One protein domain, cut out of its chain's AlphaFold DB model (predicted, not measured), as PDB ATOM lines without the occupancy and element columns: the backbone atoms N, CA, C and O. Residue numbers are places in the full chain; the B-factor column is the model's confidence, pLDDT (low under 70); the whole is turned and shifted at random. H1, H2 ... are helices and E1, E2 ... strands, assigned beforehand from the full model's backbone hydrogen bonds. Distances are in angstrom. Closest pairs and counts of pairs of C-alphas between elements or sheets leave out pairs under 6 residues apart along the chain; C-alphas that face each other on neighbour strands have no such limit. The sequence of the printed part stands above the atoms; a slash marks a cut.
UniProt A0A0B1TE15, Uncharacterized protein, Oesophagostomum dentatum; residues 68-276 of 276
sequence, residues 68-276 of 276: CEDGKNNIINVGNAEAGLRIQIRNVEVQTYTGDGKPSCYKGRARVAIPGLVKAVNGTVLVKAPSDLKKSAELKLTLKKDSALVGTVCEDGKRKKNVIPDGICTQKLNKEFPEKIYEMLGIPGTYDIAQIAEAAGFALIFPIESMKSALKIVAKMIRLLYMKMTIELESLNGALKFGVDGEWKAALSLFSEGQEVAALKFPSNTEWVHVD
ATOM      1  N   CYS A  68     -65.035  11.154  -1.375       93.25
ATOM      2  CA  CYS A  68     -63.656  10.699  -1.519       93.25
ATOM      3  C   CYS A  68     -62.721  11.890  -1.750       93.25
ATOM      4  O   CYS A  68     -62.095  12.033  -2.799       93.25
ATOM      5  N   GLU A  69     -62.678  12.789  -0.770       94.50
ATOM      6  CA  GLU A  69     -61.776  13.935  -0.782       94.50
ATOM      7  C   GLU A  69     -60.358  13.509  -0.363       94.50
ATOM      8  O   GLU A  69     -60.174  12.804   0.639       94.50
ATOM      9  N   ASP A  70     -59.353  13.945  -1.133       94.62
ATOM     10  CA  ASP A  70     -57.944  13.680  -0.830       94.62
ATOM     11  C   ASP A  70     -57.523  14.390   0.463       94.62
ATOM     12  O   ASP A  70     -57.890  15.538   0.713       94.62
ATOM     13  N   GLY A  71     -56.780  13.687   1.314       90.81
ATOM     14  CA  GLY A  71     -56.423  14.178   2.642       90.81
ATOM     15  C   GLY A  71     -57.584  14.238   3.639       90.81
ATOM     16  O   GLY A  71     -57.418  14.828   4.703       90.81
ATOM     17  N   LYS A  72     -58.732  13.613   3.336       93.69
ATOM     18  CA  LYS A  72     -59.836  13.419   4.293       93.69
ATOM     19  C   LYS A  72     -60.300  11.965   4.335       93.69
ATOM     20  O   LYS A  72     -60.103  11.275   5.330       93.69
ATOM     21  N   ASN A  73     -60.903  11.482   3.248       94.19
ATOM     22  CA  ASN A  73     -61.550  10.166   3.215       94.19
ATOM     23  C   ASN A  73     -60.562   9.031   2.945       94.19
ATOM     24  O   ASN A  73     -60.754   7.919   3.431       94.19
ATOM     25  N   ASN A  74     -59.498   9.302   2.187       92.38
ATOM     26  CA  ASN A  74     -58.505   8.312   1.777       92.38
ATOM     27  C   ASN A  74     -57.385   8.071   2.812       92.38
ATOM     28  O   ASN A  74     -56.336   7.547   2.451       92.38
ATOM     29  N   ILE A  75     -57.572   8.446   4.084       89.56
ATOM     30  CA  ILE A  75     -56.549   8.292   5.131       89.56
ATOM     31  C   ILE A  75     -56.728   6.990   5.930       89.56
ATOM     32  O   ILE A  75     -57.760   6.738   6.560       89.56
ATOM     33  N   ILE A  76     -55.658   6.197   5.979       84.50
ATOM     34  CA  ILE A  76     -55.438   5.133   6.960       84.50
ATOM     35  C   ILE A  76     -54.541   5.698   8.065       84.50
ATOM     36  O   ILE A  76     -53.381   6.029   7.812       84.50
ATOM     37  N   ASN A  77     -55.038   5.755   9.300       85.50
ATOM     38  CA  ASN A  77     -54.184   6.044  10.451       85.50
ATOM     39  C   ASN A  77     -53.502   4.747  10.888       85.50
ATOM     40  O   ASN A  77     -54.139   3.688  10.936       85.50
ATOM     41  N   VAL A  78     -52.226   4.840  11.253       81.56
ATOM     42  CA  VAL A  78     -51.463   3.734  11.832       81.56
ATOM     43  C   VAL A  78     -51.117   4.073  13.276       81.56
ATOM     44  O   VAL A  78     -50.677   5.180  13.592       81.56
ATOM     45  N   GLY A  79     -51.331   3.116  14.176       80.56
ATOM     46  CA  GLY A  79     -51.173   3.327  15.612       80.56
ATOM     47  C   GLY A  79     -50.437   2.182  16.290       80.56
ATOM     48  O   GLY A  79     -50.334   1.083  15.751       80.56
ATOM     49  N   ASN A  80     -49.952   2.425  17.506       83.00
ATOM     50  CA  ASN A  80     -49.355   1.373  18.326       83.00
ATOM     51  C   ASN A  80     -50.417   0.310  18.672       83.00
ATOM     52  O   ASN A  80     -51.541   0.648  19.057       83.00
ATOM     53  N   ALA A  81     -50.064  -0.968  18.540       82.00
ATOM     54  CA  ALA A  81     -50.858  -2.091  19.033       82.00
ATOM     55  C   ALA A  81     -50.600  -2.358  20.526       82.00
ATOM     56  O   ALA A  81     -51.504  -2.803  21.227       82.00
ATOM     57  N   GLU A  82     -49.402  -2.031  21.021       87.50
ATOM     58  CA  GLU A  82     -49.013  -2.161  22.429       87.50
ATOM     59  C   GLU A  82     -48.410  -0.845  22.953       87.50
ATOM     60  O   GLU A  82     -47.702  -0.130  22.239       87.50
ATOM     61  N   ALA A  83     -48.689  -0.511  24.214       87.94
ATOM     62  CA  ALA A  83     -48.081   0.625  24.903       87.94
ATOM     63  C   ALA A  83     -46.732   0.240  25.545       87.94
ATOM     64  O   ALA A  83     -46.415  -0.924  25.731       87.94
ATOM     65  N   GLY A  84     -45.919   1.231  25.921       88.94
ATOM     66  CA  GLY A  84     -44.672   0.992  26.675       88.94
ATOM     67  C   GLY A  84     -43.467   0.424  25.899       88.94
ATOM     68  O   GLY A  84     -42.352   0.553  26.394       88.94
ATOM     69  N   LEU A  85     -43.641  -0.109  24.681       91.69
ATOM     70  CA  LEU A  85     -42.541  -0.631  23.847       91.69
ATOM     71  C   LEU A  85     -41.458   0.415  23.499       91.69
ATOM     72  O   LEU A  85     -41.697   1.623  23.595       91.69
ATOM     73  N   ARG A  86     -40.258  -0.054  23.106       91.56
ATOM     74  CA  ARG A  86     -39.059   0.790  22.894       91.56
ATOM     75  C   ARG A  86     -39.237   1.802  21.758       91.56
ATOM     76  O   ARG A  86     -38.801   2.936  21.902       91.56
ATOM     77  N   ILE A  87     -39.875   1.399  20.666       86.00
ATOM     78  CA  ILE A  87     -40.184   2.200  19.482       86.00
ATOM     79  C   ILE A  87     -41.701   2.381  19.447       86.00
ATOM     80  O   ILE A  87     -42.452   1.409  19.547       86.00
ATOM     81  N   GLN A  88     -42.158   3.625  19.327       87.50
ATOM     82  CA  GLN A  88     -43.576   3.981  19.301       87.50
ATOM     83  C   GLN A  88     -43.834   4.999  18.202       87.50
ATOM     84  O   GLN A  88     -43.021   5.892  17.984       87.50
ATOM     85  N   ILE A  89     -44.981   4.905  17.543       84.50
ATOM     86  CA  ILE A  89     -45.398   5.861  16.517       84.50
ATOM     87  C   ILE A  89     -46.455   6.834  17.049       84.50
ATOM     88  O   ILE A  89     -47.208   6.513  17.975       84.50
ATOM     89  N   ARG A  90     -46.517   8.029  16.463       86.69
ATOM     90  CA  ARG A  90     -47.535   9.057  16.721       86.69
ATOM     91  C   ARG A  90     -48.016   9.639  15.399       86.69
ATOM     92  O   ARG A  90     -47.193   9.901  14.529       86.69
ATOM     93  N   ASN A  91     -49.326   9.857  15.288       86.44
ATOM     94  CA  ASN A  91     -49.985  10.579  14.193       86.44
ATOM     95  C   ASN A  91     -49.557  10.117  12.784       86.44
ATOM     96  O   ASN A  91     -49.384  10.937  11.890       86.44
ATOM     97  N   VAL A  92     -49.341   8.807  12.598       82.12
ATOM     98  CA  VAL A  92     -48.933   8.253  11.301       82.12
ATOM     99  C   VAL A  92     -50.144   8.145  10.391       82.12
ATOM    100  O   VAL A  92     -51.089   7.417  10.697       82.12
ATOM    101  N   GLU A  93     -50.091   8.853   9.268       85.25
ATOM    102  CA  GLU A  93     -51.181   8.956   8.298       85.25
ATOM    103  C   GLU A  93     -50.689   8.521   6.916       85.25
ATOM    104  O   GLU A  93     -49.694   9.035   6.391       85.25
ATOM    105  N   VAL A  94     -51.402   7.560   6.328       84.00
ATOM    106  CA  VAL A  94     -51.132   7.015   4.996       84.00
ATOM    107  C   VAL A  94     -52.330   7.305   4.097       84.00
ATOM    108  O   VAL A  94     -53.417   6.774   4.315       84.00
ATOM    109  N   GLN A  95     -52.129   8.137   3.078       86.06
ATOM    110  CA  GLN A  95     -53.123   8.428   2.043       86.06
ATOM    111  C   GLN A  95     -53.125   7.315   0.983       86.06
ATOM    112  O   GLN A  95     -52.062   6.907   0.505       86.06
ATOM    113  N   THR A  96     -54.306   6.820   0.612       84.50
ATOM    114  CA  THR A  96     -54.509   5.775  -0.404       84.50
ATOM    115  C   THR A  96     -54.936   6.351  -1.752       84.50
ATOM    116  O   THR A  96     -55.789   7.239  -1.823       84.50
ATOM    117  N   TYR A  97     -54.401   5.790  -2.838       83.75
ATOM    118  CA  TYR A  97     -54.695   6.207  -4.209       83.75
ATOM    119  C   TYR A  97     -54.846   5.019  -5.166       83.75
ATOM    120  O   TYR A  97     -54.315   3.928  -4.940       83.75
ATOM    121  N   THR A  98     -55.557   5.250  -6.265       84.69
ATOM    122  CA  THR A  98     -55.660   4.347  -7.415       84.69
ATOM    123  C   THR A  98     -54.375   4.352  -8.252       84.69
ATOM    124  O   THR A  98     -53.495   5.193  -8.069       84.69
ATOM    125  N   GLY A  99     -54.249   3.417  -9.203       77.69
ATOM    126  CA  GLY A  99     -53.081   3.336 -10.092       77.69
ATOM    127  C   GLY A  99     -52.878   4.553 -11.013       77.69
ATOM    128  O   GLY A  99     -51.776   4.749 -11.516       77.69
ATOM    129  N   ASP A 100     -53.911   5.376 -11.211       82.62
ATOM    130  CA  ASP A 100     -53.882   6.669 -11.912       82.62
ATOM    131  C   ASP A 100     -53.807   7.886 -10.961       82.62
ATOM    132  O   ASP A 100     -53.980   9.023 -11.395       82.62
ATOM    133  N   GLY A 101     -53.528   7.666  -9.670       83.31
ATOM    134  CA  GLY A 101     -53.209   8.719  -8.699       83.31
ATOM    135  C   GLY A 101     -54.399   9.484  -8.110       83.31
ATOM    136  O   GLY A 101     -54.188  10.490  -7.438       83.31
ATOM    137  N   LYS A 102     -55.642   9.031  -8.318       92.19
ATOM    138  CA  LYS A 102     -56.838   9.613  -7.677       92.19
ATOM    139  C   LYS A 102     -57.000   9.066  -6.255       92.19
ATOM    140  O   LYS A 102     -56.612   7.918  -6.025       92.19
ATOM    141  N   PRO A 103     -57.557   9.830  -5.296       93.50
ATOM    142  CA  PRO A 103     -57.816   9.320  -3.950       93.50
ATOM    143  C   PRO A 103     -58.683   8.054  -4.019       93.50
ATOM    144  O   PRO A 103     -59.633   7.975  -4.797       93.50
ATOM    145  N   SER A 104     -58.321   7.038  -3.236       90.12
ATOM    146  CA  SER A 104     -58.960   5.719  -3.264       90.12
ATOM    147  C   SER A 104     -59.791   5.505  -2.005       90.12
ATOM    148  O   SER A 104     -59.244   5.421  -0.900       90.12
ATOM    149  N   CYS A 105     -61.108   5.388  -2.186       92.69
ATOM    150  CA  CYS A 105     -62.072   5.189  -1.108       92.69
ATOM    151  C   CYS A 105     -63.081   4.079  -1.424       92.69
ATOM    152  O   CYS A 105     -63.336   3.743  -2.579       92.69
ATOM    153  N   TYR A 106     -63.703   3.543  -0.376       89.19
ATOM    154  CA  TYR A 106     -64.858   2.652  -0.443       89.19
ATOM    155  C   TYR A 106     -65.826   2.994   0.690       89.19
ATOM    156  O   TYR A 106     -65.459   2.964   1.867       89.19
ATOM    157  N   LYS A 107     -67.068   3.351   0.332       90.06
ATOM    158  CA  LYS A 107     -68.110   3.808   1.273       90.06
ATOM    159  C   LYS A 107     -67.603   4.906   2.230       90.06
ATOM    160  O   LYS A 107     -67.729   4.793   3.445       90.06
ATOM    161  N   GLY A 108     -66.953   5.932   1.672       89.81
ATOM    162  CA  GLY A 108     -66.514   7.139   2.395       89.81
ATOM    163  C   GLY A 108     -65.242   6.993   3.237       89.81
ATOM    164  O   GLY A 108     -64.804   7.965   3.850       89.81
ATOM    165  N   ARG A 109     -64.646   5.795   3.269       91.06
ATOM    166  CA  ARG A 109     -63.430   5.451   4.024       91.06
ATOM    167  C   ARG A 109     -62.305   5.053   3.071       91.06
ATOM    168  O   ARG A 109     -62.579   4.672   1.934       91.06
ATOM    169  N   ALA A 110     -61.064   5.067   3.546       87.56
ATOM    170  CA  ALA A 110     -59.899   4.695   2.751       87.56
ATOM    171  C   ALA A 110     -60.001   3.268   2.184       87.56
ATOM    172  O   ALA A 110     -60.436   2.336   2.866       87.56
ATOM    173  N   ARG A 111     -59.564   3.105   0.932       87.12
ATOM    174  CA  ARG A 111     -59.452   1.821   0.227       87.12
ATOM    175  C   ARG A 111     -58.028   1.638  -0.273       87.12
ATOM    176  O   ARG A 111     -57.513   2.491  -0.992       87.12
ATOM    177  N   VAL A 112     -57.446   0.470  -0.042       82.12
ATOM    178  CA  VAL A 112     -56.224   0.041  -0.731       82.12
ATOM    179  C   VAL A 112     -56.596  -0.479  -2.124       82.12
ATOM    180  O   VAL A 112     -57.305  -1.475  -2.226       82.12
ATOM    181  N   ALA A 113     -56.137   0.178  -3.191       78.31
ATOM    182  CA  ALA A 113     -56.346  -0.287  -4.567       78.31
ATOM    183  C   ALA A 113     -55.197  -1.196  -5.053       78.31
ATOM    184  O   ALA A 113     -54.035  -0.935  -4.722       78.31
ATOM    185  N   ILE A 114     -55.488  -2.233  -5.852       73.25
ATOM    186  CA  ILE A 114     -54.480  -3.148  -6.424       73.25
ATOM    187  C   ILE A 114     -54.686  -3.336  -7.951       73.25
ATOM    188  O   ILE A 114     -55.437  -4.208  -8.390       73.25
ATOM    189  N   PRO A 115     -53.946  -2.619  -8.820       74.62
ATOM    190  CA  PRO A 115     -52.835  -1.732  -8.501       74.62
ATOM    191  C   PRO A 115     -53.278  -0.359  -7.977       74.62
ATOM    192  O   PRO A 115     -54.316   0.177  -8.368       74.62
ATOM    193  N   GLY A 116     -52.433   0.234  -7.141       78.94
ATOM    194  CA  GLY A 116     -52.668   1.530  -6.506       78.94
ATOM    195  C   GLY A 116     -51.373   2.188  -6.051       78.94
ATOM    196  O   GLY A 116     -50.284   1.692  -6.342       78.94
ATOM    197  N   LEU A 117     -51.487   3.282  -5.304       78.81
ATOM    198  CA  LEU A 117     -50.373   3.917  -4.597       78.81
ATOM    199  C   LEU A 117     -50.768   4.152  -3.132       78.81
ATOM    200  O   LEU A 117     -51.945   4.327  -2.809       78.81
ATOM    201  N   VAL A 118     -49.777   4.223  -2.252       79.25
ATOM    202  CA  VAL A 118     -49.937   4.709  -0.873       79.25
ATOM    203  C   VAL A 118     -48.848   5.709  -0.538       79.25
ATOM    204  O   VAL A 118     -47.704   5.548  -0.953       79.25
ATOM    205  N   LYS A 119     -49.208   6.751   0.205       80.00
ATOM    206  CA  LYS A 119     -48.353   7.904   0.489       80.00
ATOM    207  C   LYS A 119     -48.342   8.174   1.985       80.00
ATOM    208  O   LYS A 119     -49.374   8.543   2.542       80.00
ATOM    209  N   ALA A 120     -47.197   8.003   2.633       77.56
ATOM    210  CA  ALA A 120     -47.041   8.421   4.022       77.56
ATOM    211  C   ALA A 120     -46.889   9.951   4.058       77.56
ATOM    212  O   ALA A 120     -45.989  10.491   3.415       77.56
ATOM    213  N   VAL A 121     -47.791  10.655   4.749       80.69
ATOM    214  CA  VAL A 121     -47.837  12.135   4.739       80.69
ATOM    215  C   VAL A 121     -47.499  12.790   6.063       80.69
ATOM    216  O   VAL A 121     -47.034  13.926   6.074       80.69
ATOM    217  N   ASN A 122     -47.730  12.090   7.164       81.69
ATOM    218  CA  ASN A 122     -47.578  12.622   8.505       81.69
ATOM    219  C   ASN A 122     -47.122  11.507   9.444       81.69
ATOM    220  O   ASN A 122     -47.357  10.325   9.169       81.69
ATOM    221  N   GLY A 123     -46.503  11.899  10.551       81.50
ATOM    222  CA  GLY A 123     -46.213  11.024  11.675       81.50
ATOM    223  C   GLY A 123     -44.754  10.984  12.102       81.50
ATOM    224  O   GLY A 123     -43.823  11.200  11.323       81.50
ATOM    225  N   THR A 124     -44.585  10.647  13.377       83.19
ATOM    226  CA  THR A 124     -43.311  10.699  14.094       83.19
ATOM    227  C   THR A 124     -43.047   9.367  14.789       83.19
ATOM    228  O   THR A 124     -43.930   8.807  15.449       83.19
ATOM    229  N   VAL A 125     -41.816   8.875  14.688       85.00
ATOM    230  CA  VAL A 125     -41.315   7.688  15.384       85.00
ATOM    231  C   VAL A 125     -40.490   8.119  16.597       85.00
ATOM    232  O   VAL A 125     -39.472   8.795  16.477       85.00
ATOM    233  N   LEU A 126     -40.935   7.712  17.782       86.94
ATOM    234  CA  LEU A 126     -40.284   7.937  19.069       86.94
ATOM    235  C   LEU A 126     -39.551   6.663  19.503       86.94
ATOM    236  O   LEU A 126     -40.186   5.661  19.843       86.94
ATOM    237  N   VAL A 127     -38.223   6.724  19.559       88.62
ATOM    238  CA  VAL A 127     -37.364   5.665  20.103       88.62
ATOM    239  C   VAL A 127     -36.986   6.045  21.535       88.62
ATOM    240  O   VAL A 127     -36.285   7.022  21.776       88.62
ATOM    241  N   LYS A 128     -37.481   5.282  22.510       91.00
ATOM    242  CA  LYS A 128     -37.318   5.537  23.954       91.00
ATOM    243  C   LYS A 128     -36.107   4.847  24.573       91.00
ATOM    244  O   LYS A 128     -35.652   5.250  25.638       91.00
ATOM    245  N   ALA A 129     -35.636   3.772  23.954       90.69
ATOM    246  CA  ALA A 129     -34.535   2.946  24.437       90.69
ATOM    247  C   ALA A 129     -33.832   2.295  23.235       90.69
ATOM    248  O   ALA A 129     -34.521   1.954  22.270       90.69
ATOM    249  N   PRO A 130     -32.501   2.103  23.280       91.75
ATOM    250  CA  PRO A 130     -31.741   1.616  22.132       91.75
ATOM    251  C   PRO A 130     -32.127   0.182  21.748       91.75
ATOM    252  O   PRO A 130     -32.642  -0.563  22.587       91.75
ATOM    253  N   SER A 131     -31.854  -0.244  20.512       87.31
ATOM    254  CA  SER A 131     -31.988  -1.654  20.099       87.31
ATOM    255  C   SER A 131     -31.110  -2.012  18.897       87.31
ATOM    256  O   SER A 131     -31.023  -1.239  17.948       87.31
ATOM    257  N   ASP A 132     -30.463  -3.183  18.919       88.12
ATOM    258  CA  ASP A 132     -29.600  -3.624  17.812       88.12
ATOM    259  C   ASP A 132     -30.391  -4.387  16.734       88.12
ATOM    260  O   ASP A 132     -30.428  -5.625  16.678       88.12
ATOM    261  N   LEU A 133     -31.030  -3.601  15.866       81.25
ATOM    262  CA  LEU A 133     -31.795  -4.095  14.725       81.25
ATOM    263  C   LEU A 133     -30.893  -4.669  13.614       81.25
ATOM    264  O   LEU A 133     -31.302  -5.623  12.952       81.25
ATOM    265  N   LYS A 134     -29.654  -4.169  13.441       81.25
ATOM    266  CA  LYS A 134     -28.698  -4.687  12.432       81.25
ATOM    267  C   LYS A 134     -28.316  -6.146  12.712       81.25
ATOM    268  O   LYS A 134     -28.196  -6.958  11.793       81.25
ATOM    269  N   LYS A 135     -28.133  -6.490  13.987       85.19
ATOM    270  CA  LYS A 135     -27.857  -7.850  14.483       85.19
ATOM    271  C   LYS A 135     -29.063  -8.775  14.394       85.19
ATOM    272  O   LYS A 135     -28.898  -9.974  14.156       85.19
ATOM    273  N   SER A 136     -30.265  -8.248  14.617       84.62
ATOM    274  CA  SER A 136     -31.505  -9.008  14.470       84.62
ATOM    275  C   SER A 136     -32.723  -8.095  14.431       84.62
ATOM    276  O   SER A 136     -33.033  -7.453  15.430       84.62
ATOM    277  N   ALA A 137     -33.463  -8.148  13.330       81.12
ATOM    278  CA  ALA A 137     -34.776  -7.541  13.194       81.12
ATOM    279  C   ALA A 137     -35.734  -8.566  12.561       81.12
ATOM    280  O   ALA A 137     -35.519  -9.049  11.449       81.12
ATOM    281  N   GLU A 138     -36.776  -8.960  13.290       84.31
ATOM    282  CA  GLU A 138     -37.744  -9.978  12.865       84.31
ATOM    283  C   GLU A 138     -39.164  -9.415  12.962       84.31
ATOM    284  O   GLU A 138     -39.676  -9.181  14.058       84.31
ATOM    285  N   LEU A 139     -39.799  -9.207  11.811       81.00
ATOM    286  CA  LEU A 139     -41.191  -8.794  11.692       81.00
ATOM    287  C   LEU A 139     -42.113 -10.002  11.780       81.00
ATOM    288  O   LEU A 139     -41.923 -10.996  11.079       81.00
ATOM    289  N   LYS A 140     -43.158  -9.883  12.595       83.94
ATOM    290  CA  LYS A 140     -44.236 -10.864  12.700       83.94
ATOM    291  C   LYS A 140     -45.561 -10.200  12.382       83.94
ATOM    292  O   LYS A 140     -45.920  -9.203  13.000       83.94
ATOM    293  N   LEU A 141     -46.266 -10.761  11.409       77.75
ATOM    294  CA  LEU A 141     -47.554 -10.272  10.946       77.75
ATOM    295  C   LEU A 141     -48.690 -11.056  11.609       77.75
ATOM    296  O   LEU A 141     -48.683 -12.292  11.630       77.75
ATOM    297  N   THR A 142     -49.697 -10.327  12.072       80.69
ATOM    298  CA  THR A 142     -51.037 -10.844  12.362       80.69
ATOM    299  C   THR A 142     -51.976 -10.253  11.319       80.69
ATOM    300  O   THR A 142     -52.012  -9.040  11.134       80.69
ATOM    301  N   LEU A 143     -52.702 -11.103  10.596       78.88
ATOM    302  CA  LEU A 143     -53.486 -10.735   9.414       78.88
ATOM    303  C   LEU A 143     -54.840 -11.438   9.460       78.88
ATOM    304  O   LEU A 143     -54.892 -12.673   9.506       78.88
ATOM    305  N   LYS A 144     -55.928 -10.666   9.403       81.62
ATOM    306  CA  LYS A 144     -57.303 -11.176   9.381       81.62
ATOM    307  C   LYS A 144     -58.097 -10.515   8.252       81.62
ATOM    308  O   LYS A 144     -58.083  -9.294   8.128       81.62
ATOM    309  N   LYS A 145     -58.820 -11.327   7.480       78.62
ATOM    310  CA  LYS A 145     -59.909 -10.885   6.597       78.62
ATOM    311  C   LYS A 145     -61.230 -10.981   7.351       78.62
ATOM    312  O   LYS A 145     -61.415 -11.945   8.108       78.62
ATOM    313  N   ASP A 146     -62.155 -10.053   7.134       85.44
ATOM    314  CA  ASP A 146     -63.517 -10.219   7.638       85.44
ATOM    315  C   ASP A 146     -64.305 -11.168   6.729       85.44
ATOM    316  O   ASP A 146     -64.861 -10.810   5.694       85.44
ATOM    317  N   SER A 147     -64.224 -12.455   7.058       81.56
ATOM    318  CA  SER A 147     -64.904 -13.537   6.356       81.56
ATOM    319  C   SER A 147     -64.857 -14.794   7.213       81.56
ATOM    320  O   SER A 147     -63.780 -15.185   7.666       81.56
ATOM    321  N   ALA A 148     -65.990 -15.479   7.383       78.31
ATOM    322  CA  ALA A 148     -66.045 -16.752   8.107       78.31
ATOM    323  C   ALA A 148     -65.187 -17.855   7.447       78.31
ATOM    324  O   ALA A 148     -64.613 -18.696   8.137       78.31
ATOM    325  N   LEU A 149     -65.049 -17.828   6.114       74.44
ATOM    326  CA  LEU A 149     -64.252 -18.796   5.354       74.44
ATOM    327  C   LEU A 149     -62.742 -18.522   5.476       74.44
ATOM    328  O   LEU A 149     -61.938 -19.442   5.669       74.44
ATOM    329  N   VAL A 150     -62.346 -17.250   5.366       78.12
ATOM    330  CA  VAL A 150     -60.929 -16.851   5.324       78.12
ATOM    331  C   VAL A 150     -60.386 -16.590   6.728       78.12
ATOM    332  O   VAL A 150     -59.456 -17.275   7.148       78.12
ATOM    333  N   GLY A 151     -61.002 -15.675   7.480       83.62
ATOM    334  CA  GLY A 151     -60.641 -15.339   8.856       83.62
ATOM    335  C   GLY A 151     -59.177 -14.923   9.030       83.62
ATOM    336  O   GLY A 151     -58.614 -14.180   8.225       83.62
ATOM    337  N   THR A 152     -58.561 -15.392  10.115       84.19
ATOM    338  CA  THR A 152     -57.143 -15.159  10.414       84.19
ATOM    339  C   THR A 152     -56.257 -16.024   9.514       84.19
ATOM    340  O   THR A 152     -56.369 -17.252   9.524       84.19
ATOM    341  N   VAL A 153     -55.351 -15.393   8.761       77.81
ATOM    342  CA  VAL A 153     -54.402 -16.072   7.855       77.81
ATOM    343  C   VAL A 153     -52.982 -16.131   8.430       77.81
ATOM    344  O   VAL A 153     -52.289 -17.135   8.239       77.81
ATOM    345  N   CYS A 154     -52.600 -15.120   9.218       78.31
ATOM    346  CA  CYS A 154     -51.391 -15.090  10.044       78.31
ATOM    347  C   CYS A 154     -51.739 -14.630  11.470       78.31
ATOM    348  O   CYS A 154     -52.586 -13.756  11.640       78.31
ATOM    349  N   GLU A 155     -51.076 -15.180  12.484       90.31
ATOM    350  CA  GLU A 155     -51.195 -14.782  13.896       90.31
ATOM    351  C   GLU A 155     -49.820 -14.903  14.556       90.31
ATOM    352  O   GLU A 155     -49.200 -15.966  14.485       90.31
ATOM    353  N   ASP A 156     -49.329 -13.824  15.156       89.25
ATOM    354  CA  ASP A 156     -48.010 -13.714  15.793       89.25
ATOM    355  C   ASP A 156     -46.886 -14.247  14.891       89.25
ATOM    356  O   ASP A 156     -45.986 -14.980  15.314       89.25
ATOM    357  N   GLY A 157     -46.984 -13.933  13.596       78.94
ATOM    358  CA  GLY A 157     -46.057 -14.370  12.560       78.94
ATOM    359  C   GLY A 157     -46.156 -15.845  12.156       78.94
ATOM    360  O   GLY A 157     -45.363 -16.307  11.332       78.94
ATOM    361  N   LYS A 158     -47.130 -16.596  12.673       88.38
ATOM    362  CA  LYS A 158     -47.399 -17.993  12.302       88.38
ATOM    363  C   LYS A 158     -48.535 -18.082  11.293       88.38
ATOM    364  O   LYS A 158     -49.573 -17.445  11.451       88.38
ATOM    365  N   ARG A 159     -48.367 -18.945  10.291       79.12
ATOM    366  CA  ARG A 159     -49.417 -19.309   9.331       79.12
ATOM    367  C   ARG A 159     -50.596 -19.993  10.031       79.12
ATOM    368  O   ARG A 159     -50.394 -20.887  10.851       79.12
ATOM    369  N   LYS A 160     -51.821 -19.615   9.652       84.00
ATOM    370  CA  LYS A 160     -53.083 -20.226  10.120       84.00
ATOM    371  C   LYS A 160     -53.888 -20.938   9.029       84.00
ATOM    372  O   LYS A 160     -54.796 -21.699   9.344       84.00
ATOM    373  N   LYS A 161     -53.553 -20.721   7.754       67.69
ATOM    374  CA  LYS A 161     -54.163 -21.388   6.593       67.69
ATOM    375  C   LYS A 161     -53.047 -21.878   5.672       67.69
ATOM    376  O   LYS A 161     -52.247 -21.060   5.229       67.69
ATOM    377  N   ASN A 162     -53.004 -23.175   5.358       65.56
ATOM    378  CA  ASN A 162     -51.915 -23.800   4.578       65.56
ATOM    379  C   ASN A 162     -51.698 -23.173   3.188       65.56
ATOM    380  O   ASN A 162     -50.612 -23.275   2.636       65.56
ATOM    381  N   VAL A 163     -52.721 -22.501   2.651       63.19
ATOM    382  CA  VAL A 163     -52.678 -21.779   1.372       63.19
ATOM    383  C   VAL A 163     -51.712 -20.583   1.363       63.19
ATOM    384  O   VAL A 163     -51.258 -20.167   0.302       63.19
ATOM    385  N   ILE A 164     -51.379 -20.023   2.530       59.09
ATOM    386  CA  ILE A 164     -50.349 -18.987   2.643       59.09
ATOM    387  C   ILE A 164     -48.977 -19.671   2.516       59.09
ATOM    388  O   ILE A 164     -48.710 -20.602   3.277       59.09
ATOM    389  N   PRO A 165     -48.079 -19.247   1.609       57.88
ATOM    390  CA  PRO A 165     -46.713 -19.763   1.579       57.88
ATOM    391  C   PRO A 165     -45.971 -19.575   2.911       57.88
ATOM    392  O   PRO A 165     -46.218 -18.629   3.665       57.88
ATOM    393  N   ASP A 166     -45.037 -20.477   3.205       59.25
ATOM    394  CA  ASP A 166     -44.164 -20.331   4.368       59.25
ATOM    395  C   ASP A 166     -43.270 -19.089   4.245       59.25
ATOM    396  O   ASP A 166     -42.941 -18.633   3.150       59.25
ATOM    397  N   GLY A 167     -42.924 -18.494   5.386       64.50
ATOM    398  CA  GLY A 167     -42.159 -17.245   5.446       64.50
ATOM    399  C   GLY A 167     -42.956 -15.961   5.177       64.50
ATOM    400  O   GLY A 167     -42.440 -14.895   5.476       64.50
ATOM    401  N   ILE A 168     -44.211 -15.995   4.702       66.31
ATOM    402  CA  ILE A 168     -44.985 -14.742   4.530       66.31
ATOM    403  C   ILE A 168     -45.280 -14.076   5.880       66.31
ATOM    404  O   ILE A 168     -45.092 -12.872   6.030       66.31
ATOM    405  N   CYS A 169     -45.737 -14.854   6.864       68.69
ATOM    406  CA  CYS A 169     -46.182 -14.317   8.151       68.69
ATOM    407  C   CYS A 169     -45.027 -13.805   9.042       68.69
ATOM    408  O   CYS A 169     -45.242 -12.883   9.822       68.69
ATOM    409  N   THR A 170     -43.821 -14.380   8.947       79.56
ATOM    410  CA  THR A 170     -42.623 -13.910   9.672       79.56
ATOM    411  C   THR A 170     -41.520 -13.597   8.677       79.56
ATOM    412  O   THR A 170     -41.020 -14.509   8.022       79.56
ATOM    413  N   GLN A 171     -41.099 -12.336   8.623       73.06
ATOM    414  CA  GLN A 171     -39.978 -11.881   7.804       73.06
ATOM    415  C   GLN A 171     -38.804 -11.501   8.700       73.06
ATOM    416  O   GLN A 171     -38.977 -10.846   9.725       73.06
ATOM    417  N   LYS A 172     -37.588 -11.854   8.291       75.19
ATOM    418  CA  LYS A 172     -36.379 -11.259   8.869       75.19
ATOM    419  C   LYS A 172     -36.040 -10.042   8.030       75.19
ATOM    420  O   LYS A 172     -35.805 -10.198   6.832       75.19
ATOM    421  N   LEU A 173     -36.018  -8.859   8.641       68.88
ATOM    422  CA  LEU A 173     -35.398  -7.713   7.992       68.88
ATOM    423  C   LEU A 173     -33.915  -8.056   7.843       68.88
ATOM    424  O   LEU A 173     -33.239  -8.489   8.779       68.88
ATOM    425  N   ASN A 174     -33.472  -8.017   6.598       54.56
ATOM    426  CA  ASN A 174     -32.179  -8.501   6.151       54.56
ATOM    427  C   ASN A 174     -31.214  -7.309   6.000       54.56
ATOM    428  O   ASN A 174     -31.508  -6.186   6.409       54.56
ATOM    429  N   LYS A 175     -30.044  -7.539   5.399       48.84
ATOM    430  CA  LYS A 175     -29.055  -6.478   5.131       48.84
ATOM    431  C   LYS A 175     -29.450  -5.529   3.983       48.84
ATOM    432  O   LYS A 175     -28.643  -4.709   3.576       48.84
ATOM    433  N   GLU A 176     -30.650  -5.681   3.428       49.97
ATOM    434  CA  GLU A 176     -31.160  -4.908   2.285       49.97
ATOM    435  C   GLU A 176     -32.063  -3.751   2.747       49.97
ATOM    436  O   GLU A 176     -32.490  -2.915   1.953       49.97
ATOM    437  N   PHE A 177     -32.356  -3.703   4.048       57.62
ATOM    438  CA  PHE A 177     -32.975  -2.574   4.726       57.62
ATOM    439  C   PHE A 177     -31.902  -1.495   4.990       57.62
ATOM    440  O   PHE A 177     -30.845  -1.847   5.524       57.62
ATOM    441  N   PRO A 178     -32.115  -0.212   4.634       62.75
ATOM    442  CA  PRO A 178     -31.047   0.791   4.675       62.75
ATOM    443  C   PRO A 178     -30.447   0.984   6.078       62.75
ATOM    444  O   PRO A 178     -31.165   1.245   7.045       62.75
ATOM    445  N   GLU A 179     -29.115   0.894   6.191       72.69
ATOM    446  CA  GLU A 179     -28.422   0.852   7.491       72.69
ATOM    447  C   GLU A 179     -28.706   2.065   8.389       72.69
ATOM    448  O   GLU A 179     -28.859   1.903   9.602       72.69
ATOM    449  N   LYS A 180     -28.875   3.253   7.794       72.88
ATOM    450  CA  LYS A 180     -29.207   4.498   8.501       72.88
ATOM    451  C   LYS A 180     -30.573   4.439   9.208       72.88
ATOM    452  O   LYS A 180     -30.772   5.113  10.212       72.88
ATOM    453  N   ILE A 181     -31.497   3.586   8.756       73.75
ATOM    454  CA  ILE A 181     -32.795   3.374   9.423       73.75
ATOM    455  C   ILE A 181     -32.661   2.403  10.592       73.75
ATOM    456  O   ILE A 181     -33.280   2.624  11.628       73.75
ATOM    457  N   TYR A 182     -31.802   1.385  10.493       76.56
ATOM    458  CA  TYR A 182     -31.440   0.591  11.669       76.56
ATOM    459  C   TYR A 182     -30.722   1.430  12.737       76.56
ATOM    460  O   TYR A 182     -30.890   1.162  13.923       76.56
ATOM    461  N   GLU A 183     -29.959   2.451  12.340       81.75
ATOM    462  CA  GLU A 183     -29.341   3.413  13.262       81.75
ATOM    463  C   GLU A 183     -30.384   4.337  13.901       81.75
ATOM    464  O   GLU A 183     -30.464   4.383  15.125       81.75
ATOM    465  N   MET A 184     -31.238   5.001  13.113       80.38
ATOM    466  CA  MET A 184     -32.307   5.861  13.647       80.38
ATOM    467  C   MET A 184     -33.257   5.090  14.572       80.38
ATOM    468  O   MET A 184     -33.547   5.537  15.672       80.38
ATOM    469  N   LEU A 185     -33.705   3.897  14.178       84.00
ATOM    470  CA  LEU A 185     -34.587   3.066  15.007       84.00
ATOM    471  C   LEU A 185     -33.856   2.368  16.170       84.00
ATOM    472  O   LEU A 185     -34.497   1.876  17.100       84.00
ATOM    473  N   GLY A 186     -32.523   2.317  16.123       85.19
ATOM    474  CA  GLY A 186     -31.670   1.738  17.158       85.19
ATOM    475  C   GLY A 186     -31.175   2.734  18.210       85.19
ATOM    476  O   GLY A 186     -30.724   2.298  19.271       85.19
ATOM    477  N   ILE A 187     -31.276   4.042  17.955       87.25
ATOM    478  CA  ILE A 187     -30.795   5.130  18.820       87.25
ATOM    479  C   ILE A 187     -31.995   5.864  19.451       87.25
ATOM    480  O   ILE A 187     -32.940   6.198  18.742       87.25
ATOM    481  N   PRO A 188     -31.996   6.147  20.772       93.12
ATOM    482  CA  PRO A 188     -33.043   6.951  21.396       93.12
ATOM    483  C   PRO A 188     -33.146   8.347  20.777       93.12
ATOM    484  O   PRO A 188     -32.160   9.078  20.700       93.12
ATOM    485  N   GLY A 189     -34.352   8.722  20.362       90.50
ATOM    486  CA  GLY A 189     -34.583   9.907  19.549       90.50
ATOM    487  C   GLY A 189     -36.044  10.063  19.144       90.50
ATOM    488  O   GLY A 189     -36.913   9.271  19.513       90.50
ATOM    489  N   THR A 190     -36.327  11.125  18.402       91.38
ATOM    490  CA  THR A 190     -37.640  11.414  17.817       91.38
ATOM    491  C   THR A 190     -37.399  11.796  16.367       91.38
ATOM    492  O   THR A 190     -36.613  12.705  16.111       91.38
ATOM    493  N   TYR A 191     -38.018  11.064  15.444       82.62
ATOM    494  CA  TYR A 191     -37.736  11.138  14.013       82.62
ATOM    495  C   TYR A 191     -39.036  11.251  13.228       82.62
ATOM    496  O   TYR A 191     -39.909  10.391  13.358       82.62
ATOM    497  N   ASP A 192     -39.167  12.270  12.392       84.00
ATOM    498  CA  ASP A 192     -40.336  12.403  11.523       84.00
ATOM    499  C   ASP A 192     -40.208  11.506  10.288       84.00
ATOM    500  O   ASP A 192     -39.110  11.241   9.791       84.00
ATOM    501  N   ILE A 193     -41.340  11.043   9.756       74.06
ATOM    502  CA  ILE A 193     -41.374  10.138   8.597       74.06
ATOM    503  C   ILE A 193     -40.656  10.727   7.367       74.06
ATOM    504  O   ILE A 193     -40.035   9.982   6.609       74.06
ATOM    505  N   ALA A 194     -40.639  12.055   7.213       75.38
ATOM    506  CA  ALA A 194     -39.843  12.735   6.190       75.38
ATOM    507  C   ALA A 194     -38.324  12.529   6.375       75.38
ATOM    508  O   ALA A 194     -37.634  12.201   5.412       75.38
ATOM    509  N   GLN A 195     -37.813  12.635   7.607       74.69
ATOM    510  CA  GLN A 195     -36.397  12.399   7.929       74.69
ATOM    511  C   GLN A 195     -36.016  10.927   7.718       74.69
ATOM    512  O   GLN A 195     -34.912  10.626   7.275       74.69
ATOM    513  N   ILE A 196     -36.935  10.002   8.019       69.56
ATOM    514  CA  ILE A 196     -36.768   8.559   7.785       69.56
ATOM    515  C   ILE A 196     -36.698   8.265   6.277       69.56
ATOM    516  O   ILE A 196     -35.841   7.498   5.844       69.56
ATOM    517  N   ALA A 197     -37.547   8.899   5.464       66.44
ATOM    518  CA  ALA A 197     -37.524   8.747   4.009       66.44
ATOM    519  C   ALA A 197     -36.252   9.323   3.371       66.44
ATOM    520  O   ALA A 197     -35.603   8.643   2.573       66.44
ATOM    521  N   GLU A 198     -35.841  10.527   3.782       70.75
ATOM    522  CA  GLU A 198     -34.577  11.151   3.373       70.75
ATOM    523  C   GLU A 198     -33.372  10.275   3.756       70.75
ATOM    524  O   GLU A 198     -32.501  10.001   2.932       70.75
ATOM    525  N   ALA A 199     -33.336   9.773   4.993       62.91
ATOM    526  CA  ALA A 199     -32.259   8.921   5.487       62.91
ATOM    527  C   ALA A 199     -32.137   7.576   4.754       62.91
ATOM    528  O   ALA A 199     -31.041   7.018   4.690       62.91
ATOM    529  N   ALA A 200     -33.234   7.063   4.204       60.78
ATOM    530  CA  ALA A 200     -33.258   5.834   3.420       60.78
ATOM    531  C   ALA A 200     -33.134   6.057   1.903       60.78
ATOM    532  O   ALA A 200     -32.956   5.087   1.169       60.78
ATOM    533  N   GLY A 201     -33.261   7.299   1.427       59.06
ATOM    534  CA  GLY A 201     -33.242   7.635   0.003       59.06
ATOM    535  C   GLY A 201     -34.470   7.163  -0.789       59.06
ATOM    536  O   GLY A 201     -34.345   6.938  -1.992       59.06
ATOM    537  N   PHE A 202     -35.642   6.994  -0.158       61.00
ATOM    538  CA  PHE A 202     -36.881   6.595  -0.850       61.00
ATOM    539  C   PHE A 202     -37.914   7.728  -0.942       61.00
ATOM    540  O   PHE A 202     -37.964   8.633  -0.113       61.00
ATOM    541  N   ALA A 203     -38.796   7.644  -1.941       60.09
ATOM    542  CA  ALA A 203     -39.953   8.525  -2.059       60.09
ATOM    543  C   ALA A 203     -41.084   8.080  -1.117       60.09
ATOM    544  O   ALA A 203     -41.424   6.901  -1.073       60.09
ATOM    545  N   LEU A 204     -41.726   9.029  -0.428       64.06
ATOM    546  CA  LEU A 204     -42.861   8.782   0.482       64.06
ATOM    547  C   LEU A 204     -44.116   8.186  -0.193       64.06
ATOM    548  O   LEU A 204     -45.083   7.877   0.502       64.06
ATOM    549  N   ILE A 205     -44.113   8.044  -1.524       65.25
ATOM    550  CA  ILE A 205     -45.165   7.427  -2.337       65.25
ATOM    551  C   ILE A 205     -44.670   6.054  -2.805       65.25
ATOM    552  O   ILE A 205     -43.680   5.959  -3.530       65.25
ATOM    553  N   PHE A 206     -45.395   5.000  -2.440       66.75
ATOM    554  CA  PHE A 206     -45.068   3.611  -2.747       66.75
ATOM    555  C   PHE A 206     -46.116   3.005  -3.695       66.75
ATOM    556  O   PHE A 206     -47.315   3.093  -3.405       66.75
ATOM    557  N   PRO A 207     -45.712   2.360  -4.805       62.09
ATOM    558  CA  PRO A 207     -46.639   1.656  -5.679       62.09
ATOM    559  C   PRO A 207     -47.067   0.312  -5.077       62.09
ATOM    560  O   PRO A 207     -46.249  -0.488  -4.625       62.09
ATOM    561  N   ILE A 208     -48.366   0.039  -5.137       62.81
ATOM    562  CA  ILE A 208     -48.972  -1.247  -4.801       62.81
ATOM    563  C   ILE A 208     -49.164  -2.007  -6.115       62.81
ATOM    564  O   ILE A 208     -50.106  -1.758  -6.864       62.81
ATOM    565  N   GLU A 209     -48.234  -2.906  -6.438       62.09
ATOM    566  CA  GLU A 209     -48.264  -3.645  -7.704       62.09
ATOM    567  C   GLU A 209     -49.314  -4.763  -7.746       62.09
ATOM    568  O   GLU A 209     -49.506  -5.520  -6.795       62.09
ATOM    569  N   SER A 210     -49.926  -4.954  -8.920       48.03
ATOM    570  CA  SER A 210     -50.811  -6.094  -9.163       48.03
ATOM    571  C   SER A 210     -50.055  -7.430  -9.116       48.03
ATOM    572  O   SER A 210     -48.949  -7.563  -9.644       48.03
ATOM    573  N   MET A 211     -50.696  -8.487  -8.606       42.09
ATOM    574  CA  MET A 211     -50.118  -9.844  -8.635       42.09
ATOM    575  C   MET A 211     -49.817 -10.340 -10.064       42.09
ATOM    576  O   MET A 211     -48.931 -11.173 -10.257       42.09
ATOM    577  N   LYS A 212     -50.503  -9.800 -11.087       34.69
ATOM    578  CA  LYS A 212     -50.243 -10.092 -12.508       34.69
ATOM    579  C   LYS A 212     -48.889  -9.535 -12.981       34.69
ATOM    580  O   LYS A 212     -48.265 -10.145 -13.852       34.69
ATOM    581  N   SER A 213     -48.409  -8.434 -12.396       29.58
ATOM    582  CA  SER A 213     -47.078  -7.862 -12.653       29.58
ATOM    583  C   SER A 213     -45.983  -8.809 -12.159       29.58
ATOM    584  O   SER A 213     -45.133  -9.251 -12.935       29.58
ATOM    585  N   ALA A 214     -46.084  -9.235 -10.898       29.09
ATOM    586  CA  ALA A 214     -45.165 -10.195 -10.298       29.09
ATOM    587  C   ALA A 214     -45.187 -11.566 -11.006       29.09
ATOM    588  O   ALA A 214     -44.126 -12.149 -11.232       29.09
ATOM    589  N   LEU A 215     -46.356 -12.049 -11.448       29.58
ATOM    590  CA  LEU A 215     -46.469 -13.242 -12.303       29.58
ATOM    591  C   LEU A 215     -45.722 -13.081 -13.638       29.58
ATOM    592  O   LEU A 215     -45.022 -14.007 -14.044       29.58
ATOM    593  N   LYS A 216     -45.804 -11.919 -14.304       31.67
ATOM    594  CA  LYS A 216     -45.021 -11.640 -15.524       31.67
ATOM    595  C   LYS A 216     -43.514 -11.618 -15.260       31.67
ATOM    596  O   LYS A 216     -42.766 -12.141 -16.081       31.67
ATOM    597  N   ILE A 217     -43.062 -11.051 -14.141       29.17
ATOM    598  CA  ILE A 217     -41.635 -11.006 -13.772       29.17
ATOM    599  C   ILE A 217     -41.110 -12.417 -13.468       29.17
ATOM    600  O   ILE A 217     -40.078 -12.815 -14.009       29.17
ATOM    601  N   VAL A 218     -41.855 -13.210 -12.691       28.94
ATOM    602  CA  VAL A 218     -41.536 -14.621 -12.413       28.94
ATOM    603  C   VAL A 218     -41.520 -15.443 -13.705       28.94
ATOM    604  O   VAL A 218     -40.545 -16.142 -13.961       28.94
ATOM    605  N   ALA A 219     -42.525 -15.302 -14.575       29.14
ATOM    606  CA  ALA A 219     -42.550 -15.977 -15.873       29.14
ATOM    607  C   ALA A 219     -41.389 -15.550 -16.791       29.14
ATOM    608  O   ALA A 219     -40.846 -16.383 -17.513       29.14
ATOM    609  N   LYS A 220     -40.965 -14.277 -16.753       30.86
ATOM    610  CA  LYS A 220     -39.818 -13.773 -17.527       30.86
ATOM    611  C   LYS A 220     -38.487 -14.329 -17.009       30.86
ATOM    612  O   LYS A 220     -37.651 -14.690 -17.830       30.86
ATOM    613  N   MET A 221     -38.307 -14.463 -15.691       28.25
ATOM    614  CA  MET A 221     -37.131 -15.137 -15.115       28.25
ATOM    615  C   MET A 221     -37.128 -16.643 -15.403       28.25
ATOM    616  O   MET A 221     -36.115 -17.161 -15.859       28.25
ATOM    617  N   ILE A 222     -38.260 -17.338 -15.240       31.31
ATOM    618  CA  ILE A 222     -38.384 -18.768 -15.582       31.31
ATOM    619  C   ILE A 222     -38.067 -19.001 -17.070       31.31
ATOM    620  O   ILE A 222     -37.340 -19.928 -17.407       31.31
ATOM    621  N   ARG A 223     -38.523 -18.118 -17.968       29.48
ATOM    622  CA  ARG A 223     -38.235 -18.202 -19.412       29.48
ATOM    623  C   ARG A 223     -36.768 -17.916 -19.779       29.48
ATOM    624  O   ARG A 223     -36.370 -18.235 -20.894       29.48
ATOM    625  N   LEU A 224     -35.979 -17.339 -18.869       31.08
ATOM    626  CA  LEU A 224     -34.531 -17.129 -19.016       31.08
ATOM    627  C   LEU A 224     -33.690 -18.232 -18.344       31.08
ATOM    628  O   LEU A 224     -32.523 -18.390 -18.685       31.08
ATOM    629  N   LEU A 225     -34.269 -19.013 -17.424       26.58
ATOM    630  CA  LEU A 225     -33.576 -20.022 -16.607       26.58
ATOM    631  C   LEU A 225     -33.894 -21.471 -17.028       26.58
ATOM    632  O   LEU A 225     -33.973 -22.372 -16.198       26.58
ATOM    633  N   TYR A 226     -33.979 -21.681 -18.345       27.33
ATOM    634  CA  TYR A 226     -34.063 -22.975 -19.038       27.33
ATOM    635  C   TYR A 226     -35.350 -23.814 -18.883       27.33
ATOM    636  O   TYR A 226     -36.210 -23.621 -18.029       27.33
ATOM    637  N   MET A 227     -35.497 -24.746 -19.830       34.25
ATOM    638  CA  MET A 227     -36.606 -25.697 -19.942       34.25
ATOM    639  C   MET A 227     -36.535 -26.807 -18.877       34.25
ATOM    640  O   MET A 227     -35.468 -27.102 -18.351       34.25
ATOM    641  N   LYS A 228     -37.662 -27.513 -18.684       27.86
ATOM    642  CA  LYS A 228     -37.837 -28.683 -17.796       27.86
ATOM    643  C   LYS A 228     -37.830 -28.405 -16.282       27.86
ATOM    644  O   LYS A 228     -37.200 -29.132 -15.521       27.86
ATOM    645  N   MET A 229     -38.682 -27.488 -15.823       25.48
ATOM    646  CA  MET A 229     -39.364 -27.715 -14.543       25.48
ATOM    647  C   MET A 229     -40.829 -27.275 -14.622       25.48
ATOM    648  O   MET A 229     -41.138 -26.086 -14.649       25.48
ATOM    649  N   THR A 230     -41.735 -28.252 -14.689       28.22
ATOM    650  CA  THR A 230     -43.186 -28.031 -14.724       28.22
ATOM    651  C   THR A 230     -43.678 -27.702 -13.316       28.22
ATOM    652  O   THR A 230     -44.204 -28.558 -12.615       28.22
ATOM    653  N   ILE A 231     -43.458 -26.463 -12.870       32.12
ATOM    654  CA  ILE A 231     -44.018 -25.976 -11.605       32.12
ATOM    655  C   ILE A 231     -45.536 -25.863 -11.773       32.12
ATOM    656  O   ILE A 231     -46.017 -25.084 -12.598       32.12
ATOM    657  N   GLU A 232     -46.287 -26.631 -10.988       32.72
ATOM    658  CA  GLU A 232     -47.748 -26.671 -11.046       32.72
ATOM    659  C   GLU A 232     -48.360 -25.317 -10.651       32.72
ATOM    660  O   GLU A 232     -48.416 -24.938  -9.473       32.72
ATOM    661  N   LEU A 233     -48.883 -24.597 -11.653       29.22
ATOM    662  CA  LEU A 233     -49.647 -23.352 -11.484       29.22
ATOM    663  C   LEU A 233     -50.872 -23.523 -10.565       29.22
ATOM    664  O   LEU A 233     -51.395 -22.545 -10.034       29.22
ATOM    665  N   GLU A 234     -51.329 -24.758 -10.362       30.62
ATOM    666  CA  GLU A 234     -52.506 -25.096  -9.565       30.62
ATOM    667  C   GLU A 234     -52.363 -24.690  -8.091       30.62
ATOM    668  O   GLU A 234     -53.328 -24.229  -7.479       30.62
ATOM    669  N   SER A 235     -51.141 -24.735  -7.553       33.22
ATOM    670  CA  SER A 235     -50.823 -24.239  -6.206       33.22
ATOM    671  C   SER A 235     -51.114 -22.735  -6.044       33.22
ATOM    672  O   SER A 235     -51.661 -22.307  -5.026       33.22
ATOM    673  N   LEU A 236     -50.836 -21.932  -7.078       32.91
ATOM    674  CA  LEU A 236     -51.149 -20.498  -7.123       32.91
ATOM    675  C   LEU A 236     -52.643 -20.244  -7.357       32.91
ATOM    676  O   LEU A 236     -53.211 -19.339  -6.741       32.91
ATOM    677  N   ASN A 237     -53.309 -21.077  -8.162       31.98
ATOM    678  CA  ASN A 237     -54.768 -21.042  -8.305       31.98
ATOM    679  C   ASN A 237     -55.475 -21.327  -6.966       31.98
ATOM    680  O   ASN A 237     -56.513 -20.730  -6.679       31.98
ATOM    681  N   GLY A 238     -54.892 -22.173  -6.107       34.22
ATOM    682  CA  GLY A 238     -55.347 -22.392  -4.732       34.22
ATOM    683  C   GLY A 238     -55.329 -21.122  -3.870       34.22
ATOM    684  O   GLY A 238     -56.293 -20.866  -3.150       34.22
ATOM    685  N   ALA A 239     -54.286 -20.292  -3.982       35.75
ATOM    686  CA  ALA A 239     -54.199 -19.008  -3.280       35.75
ATOM    687  C   ALA A 239     -55.164 -17.949  -3.836       35.75
ATOM    688  O   ALA A 239     -55.773 -17.203  -3.068       35.75
ATOM    689  N   LEU A 240     -55.370 -17.929  -5.155       37.09
ATOM    690  CA  LEU A 240     -56.298 -17.003  -5.812       37.09
ATOM    691  C   LEU A 240     -57.772 -17.237  -5.418       37.09
ATOM    692  O   LEU A 240     -58.545 -16.281  -5.408       37.09
ATOM    693  N   LYS A 241     -58.159 -18.457  -5.010       37.53
ATOM    694  CA  LYS A 241     -59.538 -18.795  -4.586       37.53
ATOM    695  C   LYS A 241     -60.059 -18.038  -3.353       37.53
ATOM    696  O   LYS A 241     -61.264 -18.051  -3.127       37.53
ATOM    697  N   PHE A 242     -59.202 -17.407  -2.549       47.47
ATOM    698  CA  PHE A 242     -59.624 -16.732  -1.309       47.47
ATOM    699  C   PHE A 242     -59.994 -15.247  -1.484       47.47
ATOM    700  O   PHE A 242     -60.597 -14.663  -0.577       47.47
ATOM    701  N   GLY A 243     -59.666 -14.659  -2.642       56.50
ATOM    702  CA  GLY A 243     -59.875 -13.245  -2.965       56.50
ATOM    703  C   GLY A 243     -58.986 -12.301  -2.148       56.50
ATOM    704  O   GLY A 243     -58.948 -12.379  -0.918       56.50
ATOM    705  N   VAL A 244     -58.287 -11.380  -2.816       66.19
ATOM    706  CA  VAL A 244     -57.640 -10.257  -2.110       66.19
ATOM    707  C   VAL A 244     -58.668  -9.165  -1.801       66.19
ATOM    708  O   VAL A 244     -58.628  -8.637  -0.696       66.19
ATOM    709  N   ASP A 245     -59.649  -8.958  -2.689       73.88
ATOM    710  CA  ASP A 245     -60.861  -8.162  -2.444       73.88
ATOM    711  C   ASP A 245     -61.508  -8.476  -1.081       73.88
ATOM    712  O   ASP A 245     -61.748  -9.648  -0.757       73.88
ATOM    713  N   GLY A 246     -61.780  -7.447  -0.279       73.44
ATOM    714  CA  GLY A 246     -62.600  -7.513   0.932       73.44
ATOM    715  C   GLY A 246     -62.160  -6.551   2.037       73.44
ATOM    716  O   GLY A 246     -61.292  -5.705   1.852       73.44
ATOM    717  N   GLU A 247     -62.772  -6.677   3.213       83.75
ATOM    718  CA  GLU A 247     -62.372  -5.949   4.425       83.75
ATOM    719  C   GLU A 247     -61.245  -6.708   5.151       83.75
ATOM    720  O   GLU A 247     -61.351  -7.912   5.419       83.75
ATOM    721  N   TRP A 248     -60.155  -6.012   5.475       81.12
ATOM    722  CA  TRP A 248     -58.960  -6.571   6.115       81.12
ATOM    723  C   TRP A 248     -58.503  -5.731   7.302       81.12
ATOM    724  O   TRP A 248     -58.732  -4.524   7.366       81.12
ATOM    725  N   LYS A 249     -57.811  -6.371   8.245       81.31
ATOM    726  CA  LYS A 249     -57.057  -5.678   9.291       81.31
ATOM    727  C   LYS A 249     -55.807  -6.443   9.684       81.31
ATOM    728  O   LYS A 249     -55.741  -7.675   9.569       81.31
ATOM    729  N   ALA A 250     -54.819  -5.700  10.154       79.69
ATOM    730  CA  ALA A 250     -53.479  -6.208  10.341       79.69
ATOM    731  C   ALA A 250     -52.780  -5.597  11.555       79.69
ATOM    732  O   ALA A 250     -53.064  -4.478  11.988       79.69
ATOM    733  N   ALA A 251     -51.817  -6.350  12.072       80.31
ATOM    734  CA  ALA A 251     -50.833  -5.875  13.023       80.31
ATOM    735  C   ALA A 251     -49.439  -6.387  12.643       80.31
ATOM    736  O   ALA A 251     -49.293  -7.465  12.060       80.31
ATOM    737  N   LEU A 252     -48.422  -5.602  12.986       82.69
ATOM    738  CA  LEU A 252     -47.010  -5.922  12.805       82.69
ATOM    739  C   LEU A 252     -46.298  -5.765  14.145       82.69
ATOM    740  O   LEU A 252     -46.384  -4.708  14.764       82.69
ATOM    741  N   SER A 253     -45.550  -6.790  14.539       84.25
ATOM    742  CA  SER A 253     -44.642  -6.764  15.685       84.25
ATOM    743  C   SER A 253     -43.198  -6.873  15.207       84.25
ATOM    744  O   SER A 253     -42.823  -7.865  14.577       84.25
ATOM    745  N   LEU A 254     -42.380  -5.866  15.510       85.62
ATOM    746  CA  LEU A 254     -40.942  -5.845  15.255       85.62
ATOM    747  C   LEU A 254     -40.196  -6.347  16.491       85.62
ATOM    748  O   LEU A 254     -40.260  -5.745  17.567       85.62
ATOM    749  N   PHE A 255     -39.446  -7.432  16.319       88.19
ATOM    750  CA  PHE A 255     -38.572  -7.987  17.344       88.19
ATOM    751  C   PHE A 255     -37.111  -7.637  17.073       88.19
ATOM    752  O   PHE A 255     -36.607  -7.926  15.990       88.19
ATOM    753  N   SER A 256     -36.424  -7.114  18.089       87.75
ATOM    754  CA  SER A 256     -34.974  -6.910  18.111       87.75
ATOM    755  C   SER A 256     -34.361  -7.726  19.240       87.75
ATOM    756  O   SER A 256     -34.863  -7.724  20.363       87.75
ATOM    757  N   GLU A 257     -33.291  -8.466  18.952       89.62
ATOM    758  CA  GLU A 257     -32.573  -9.323  19.917       89.62
ATOM    759  C   GLU A 257     -33.475 -10.372  20.607       89.62
ATOM    760  O   GLU A 257     -33.175 -10.905  21.676       89.62
ATOM    761  N   GLY A 258     -34.610 -10.682  19.972       89.00
ATOM    762  CA  GLY A 258     -35.677 -11.532  20.489       89.00
ATOM    763  C   GLY A 258     -36.733 -10.802  21.329       89.00
ATOM    764  O   GLY A 258     -37.835 -11.336  21.462       89.00
ATOM    765  N   GLN A 259     -36.463  -9.601  21.853       92.19
ATOM    766  CA  GLN A 259     -37.449  -8.752  22.538       92.19
ATOM    767  C   GLN A 259     -38.358  -8.037  21.523       92.19
ATOM    768  O   GLN A 259     -37.929  -7.696  20.429       92.19
ATOM    769  N   GLU A 260     -39.623  -7.813  21.879       92.00
ATOM    770  CA  GLU A 260     -40.533  -6.953  21.110       92.00
ATOM    771  C   GLU A 260     -40.148  -5.485  21.322       92.00
ATOM    772  O   GLU A 260     -40.008  -5.040  22.467       92.00
ATOM    773  N   VAL A 261     -39.904  -4.751  20.234       90.00
ATOM    774  CA  VAL A 261     -39.459  -3.349  20.295       90.00
ATOM    775  C   VAL A 261     -40.438  -2.378  19.653       90.00
ATOM    776  O   VAL A 261     -40.502  -1.251  20.126       90.00
ATOM    777  N   ALA A 262     -41.245  -2.808  18.680       85.75
ATOM    778  CA  ALA A 262     -42.403  -2.063  18.180       85.75
ATOM    779  C   ALA A 262     -43.575  -3.024  17.944       85.75
ATOM    780  O   ALA A 262     -43.352  -4.154  17.511       85.75
ATOM    781  N   ALA A 263     -44.807  -2.568  18.161       86.50
ATOM    782  CA  ALA A 263     -46.019  -3.294  17.786       86.50
ATOM    783  C   ALA A 263     -47.056  -2.294  17.270       86.50
ATOM    784  O   ALA A 263     -47.346  -1.297  17.934       86.50
ATOM    785  N   LEU A 264     -47.598  -2.544  16.080       82.81
ATOM    786  CA  LEU A 264     -48.378  -1.601  15.276       82.81
ATOM    787  C   LEU A 264     -49.675  -2.252  14.797       82.81
ATOM    788  O   LEU A 264     -49.697  -3.457  14.556       82.81
ATOM    789  N   LYS A 265     -50.725  -1.458  14.593       81.25
ATOM    790  CA  LYS A 265     -52.009  -1.876  14.011       81.25
ATOM    791  C   LYS A 265     -52.420  -0.949  12.868       81.25
ATOM    792  O   LYS A 265     -52.313   0.272  12.999       81.25
ATOM    793  N   PHE A 266     -52.907  -1.536  11.778       77.88
ATOM    794  CA  PHE A 266     -53.465  -0.818  10.635       77.88
ATOM    795  C   PHE A 266     -54.725  -1.534  10.097       77.88
ATOM    796  O   PHE A 266     -54.693  -2.752   9.877       77.88
ATOM    797  N   PRO A 267     -55.836  -0.807   9.875       76.31
ATOM    798  CA  PRO A 267     -56.069   0.583  10.296       76.31
ATOM    799  C   PRO A 267     -56.090   0.741  11.829       76.31
ATOM    800  O   PRO A 267     -56.166  -0.235  12.578       76.31
ATOM    801  N   SER A 268     -55.998   1.985  12.306       68.31
ATOM    802  CA  SER A 268     -56.195   2.329  13.722       68.31
ATOM    803  C   SER A 268     -57.306   3.351  13.974       68.31
ATOM    804  O   SER A 268     -57.715   3.498  15.124       68.31
ATOM    805  N   ASN A 269     -57.771   4.043  12.927       76.25
ATOM    806  CA  ASN A 269     -58.951   4.920  12.905       76.25
ATOM    807  C   ASN A 269     -60.263   4.155  12.635       76.25
ATOM    808  O   ASN A 269     -61.333   4.624  13.008       76.25
ATOM    809  N   THR A 270     -60.189   2.966  12.035       81.56
ATOM    810  CA  THR A 270     -61.312   2.033  11.837       81.56
ATOM    811  C   THR A 270     -60.930   0.637  12.344       81.56
ATOM    812  O   THR A 270     -59.770   0.388  12.669       81.56
ATOM    813  N   GLU A 271     -61.886  -0.298  12.423       83.69
ATOM    814  CA  GLU A 271     -61.553  -1.710  12.688       83.69
ATOM    815  C   GLU A 271     -60.984  -2.408  11.439       83.69
ATOM    816  O   GLU A 271     -60.083  -3.236  11.562       83.69
ATOM    817  N   TRP A 272     -61.487  -2.056  10.251       84.69
ATOM    818  CA  TRP A 272     -61.171  -2.690   8.968       84.69
ATOM    819  C   TRP A 272     -60.908  -1.651   7.874       84.69
ATOM    820  O   TRP A 272     -61.455  -0.541   7.918       84.69
ATOM    821  N   VAL A 273     -60.059  -2.020   6.914       80.00
ATOM    822  CA  VAL A 273     -59.811  -1.288   5.668       80.00
ATOM    823  C   VAL A 273     -60.197  -2.170   4.485       80.00
ATOM    824  O   VAL A 273     -59.847  -3.353   4.441       80.00
ATOM    825  N   HIS A 274     -60.887  -1.588   3.508       81.94
ATOM    826  CA  HIS A 274     -61.222  -2.290   2.280       81.94
ATOM    827  C   HIS A 274     -60.004  -2.345   1.349       81.94
ATOM    828  O   HIS A 274     -59.282  -1.361   1.175       81.94
ATOM    829  N   VAL A 275     -59.786  -3.508   0.751       78.31
ATOM    830  CA  VAL A 275     -58.717  -3.799  -0.202       78.31
ATOM    831  C   VAL A 275     -59.380  -4.368  -1.453       78.31
ATOM    832  O   VAL A 275     -60.195  -5.269  -1.297       78.31
ATOM    833  N   ASP A 276     -59.038  -3.866  -2.644       70.75
ATOM    834  CA  ASP A 276     -59.461  -4.383  -3.967       70.75
ATOM    835  C   ASP A 276     -58.399  -4.056  -5.030       70.75
ATOM    836  O   ASP A 276     -58.206  -2.852  -5.334       70.75
TER     837      ASP A 276
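AT A GLANCE: This is residues 68 to 276 of the 276 residues of an uncharacterized protein of Oesophagostomum dentatum (UniProt A0A0B1TE15). Picture one long, twisted sheet folded over into a half-open trough: E2, E4, E8 and E9 make one wall, E5, E6, E7, E10 and E11 the other, E1 joins them, and E3 with E12 lies at one end. H1 and H2 sit beside E4 and E8, while H3 and H4 belong to a loose loop between E9 and E10, from which residues 214 to 221 and 223 to 230 stick out. The 209 printed residues hold twelve named strands and four helices, in the order E1 to E7, H1, E8, H2, E9, H3, H4, E10 to E12. The class is mixed; the sheet is branched and mixed, with E3 and E12 its parallel pair. The whole is compact, with a radius of gyration of the C-alphas of 18.3 A and spans of 52, 42 and 35 A.

HOW THE PARTS SIT: Start at E1, residues 75 to 80, which forms an antiparallel hairpin with E2, residues 87 to 98; N 76 and O 94 are 2.9 A apart, within hydrogen-bond range. On the other side of E2 you find E4, residues 116 to 127, antiparallel, with N 88 to O 126 at 2.9 A. On the other side of E4 from E2 are E8, residues 189 to 192, antiparallel to E4 with N 125 to O 191 at 2.8 A, and E9, residues 205 to 208, antiparallel to E4 with N 118 to O 206 at 2.9 A. On the other side of E1 is E11, residues 259 to 266, with N 265 to O 79 at 2.8 A. E11 forms a hairpin with E10, residues 246 to 256, with N 252 to O 264 at 2.9 A. E10 has E5, residues 137 to 145, on one side, N 140 to O 253 at 2.8 A, and E12, residues 273 to 275, on the other, N 246 to O 275 at 2.9 A. Beside E12 is E3, residues 109 to 112, parallel, N 112 to O 274 at 2.9 A. E6, residues 152 to 155, and E7, residues 170 to 173, lie on one side of E5, with N 143 to O 154 at 2.9 A and N 139 to O 171 at 2.8 A. H1, residues 179 to 186, and H2, residues 193 to 200, are on the sheet, over none of its strands, at heights of 5.0 A and 6.6 A. They touch at a steep tilt of 42 degrees, opposite ways; their closest C-alphas, those of Lys 180 and Ala 199, are 6.2 A apart. H3, residues 211 to 222, and H4, residues 234 to 240, are not on the sheet and are apart. In these four helices every O i to N i+4 pair is within range.

IN THESE COORDINATES: Find C-alpha 75 at (-56.549, 8.292, 5.131), where E1 begins. E2 runs 31.1 A, E4 31.0 A, E5 26.2 A, E10 32.5 A and E11 21.5 A; E12 ends at C-alpha 275, (-58.717, -3.799, -0.202). E2 bends by 67 degrees at residue 90 and E4 by 63 degrees at residue 122.

THE WHOLE: The two C-alphas farthest apart, those of Gly 84 and Met 227, are 54.3 A apart. The printed part has no cut; the links E6 to E7 and H3 to H4 are long. Look at the B-factor column: mean pLDDT of the printed part is 72.4, and among the residues under 70 are 161 to 169 and 199 to 244.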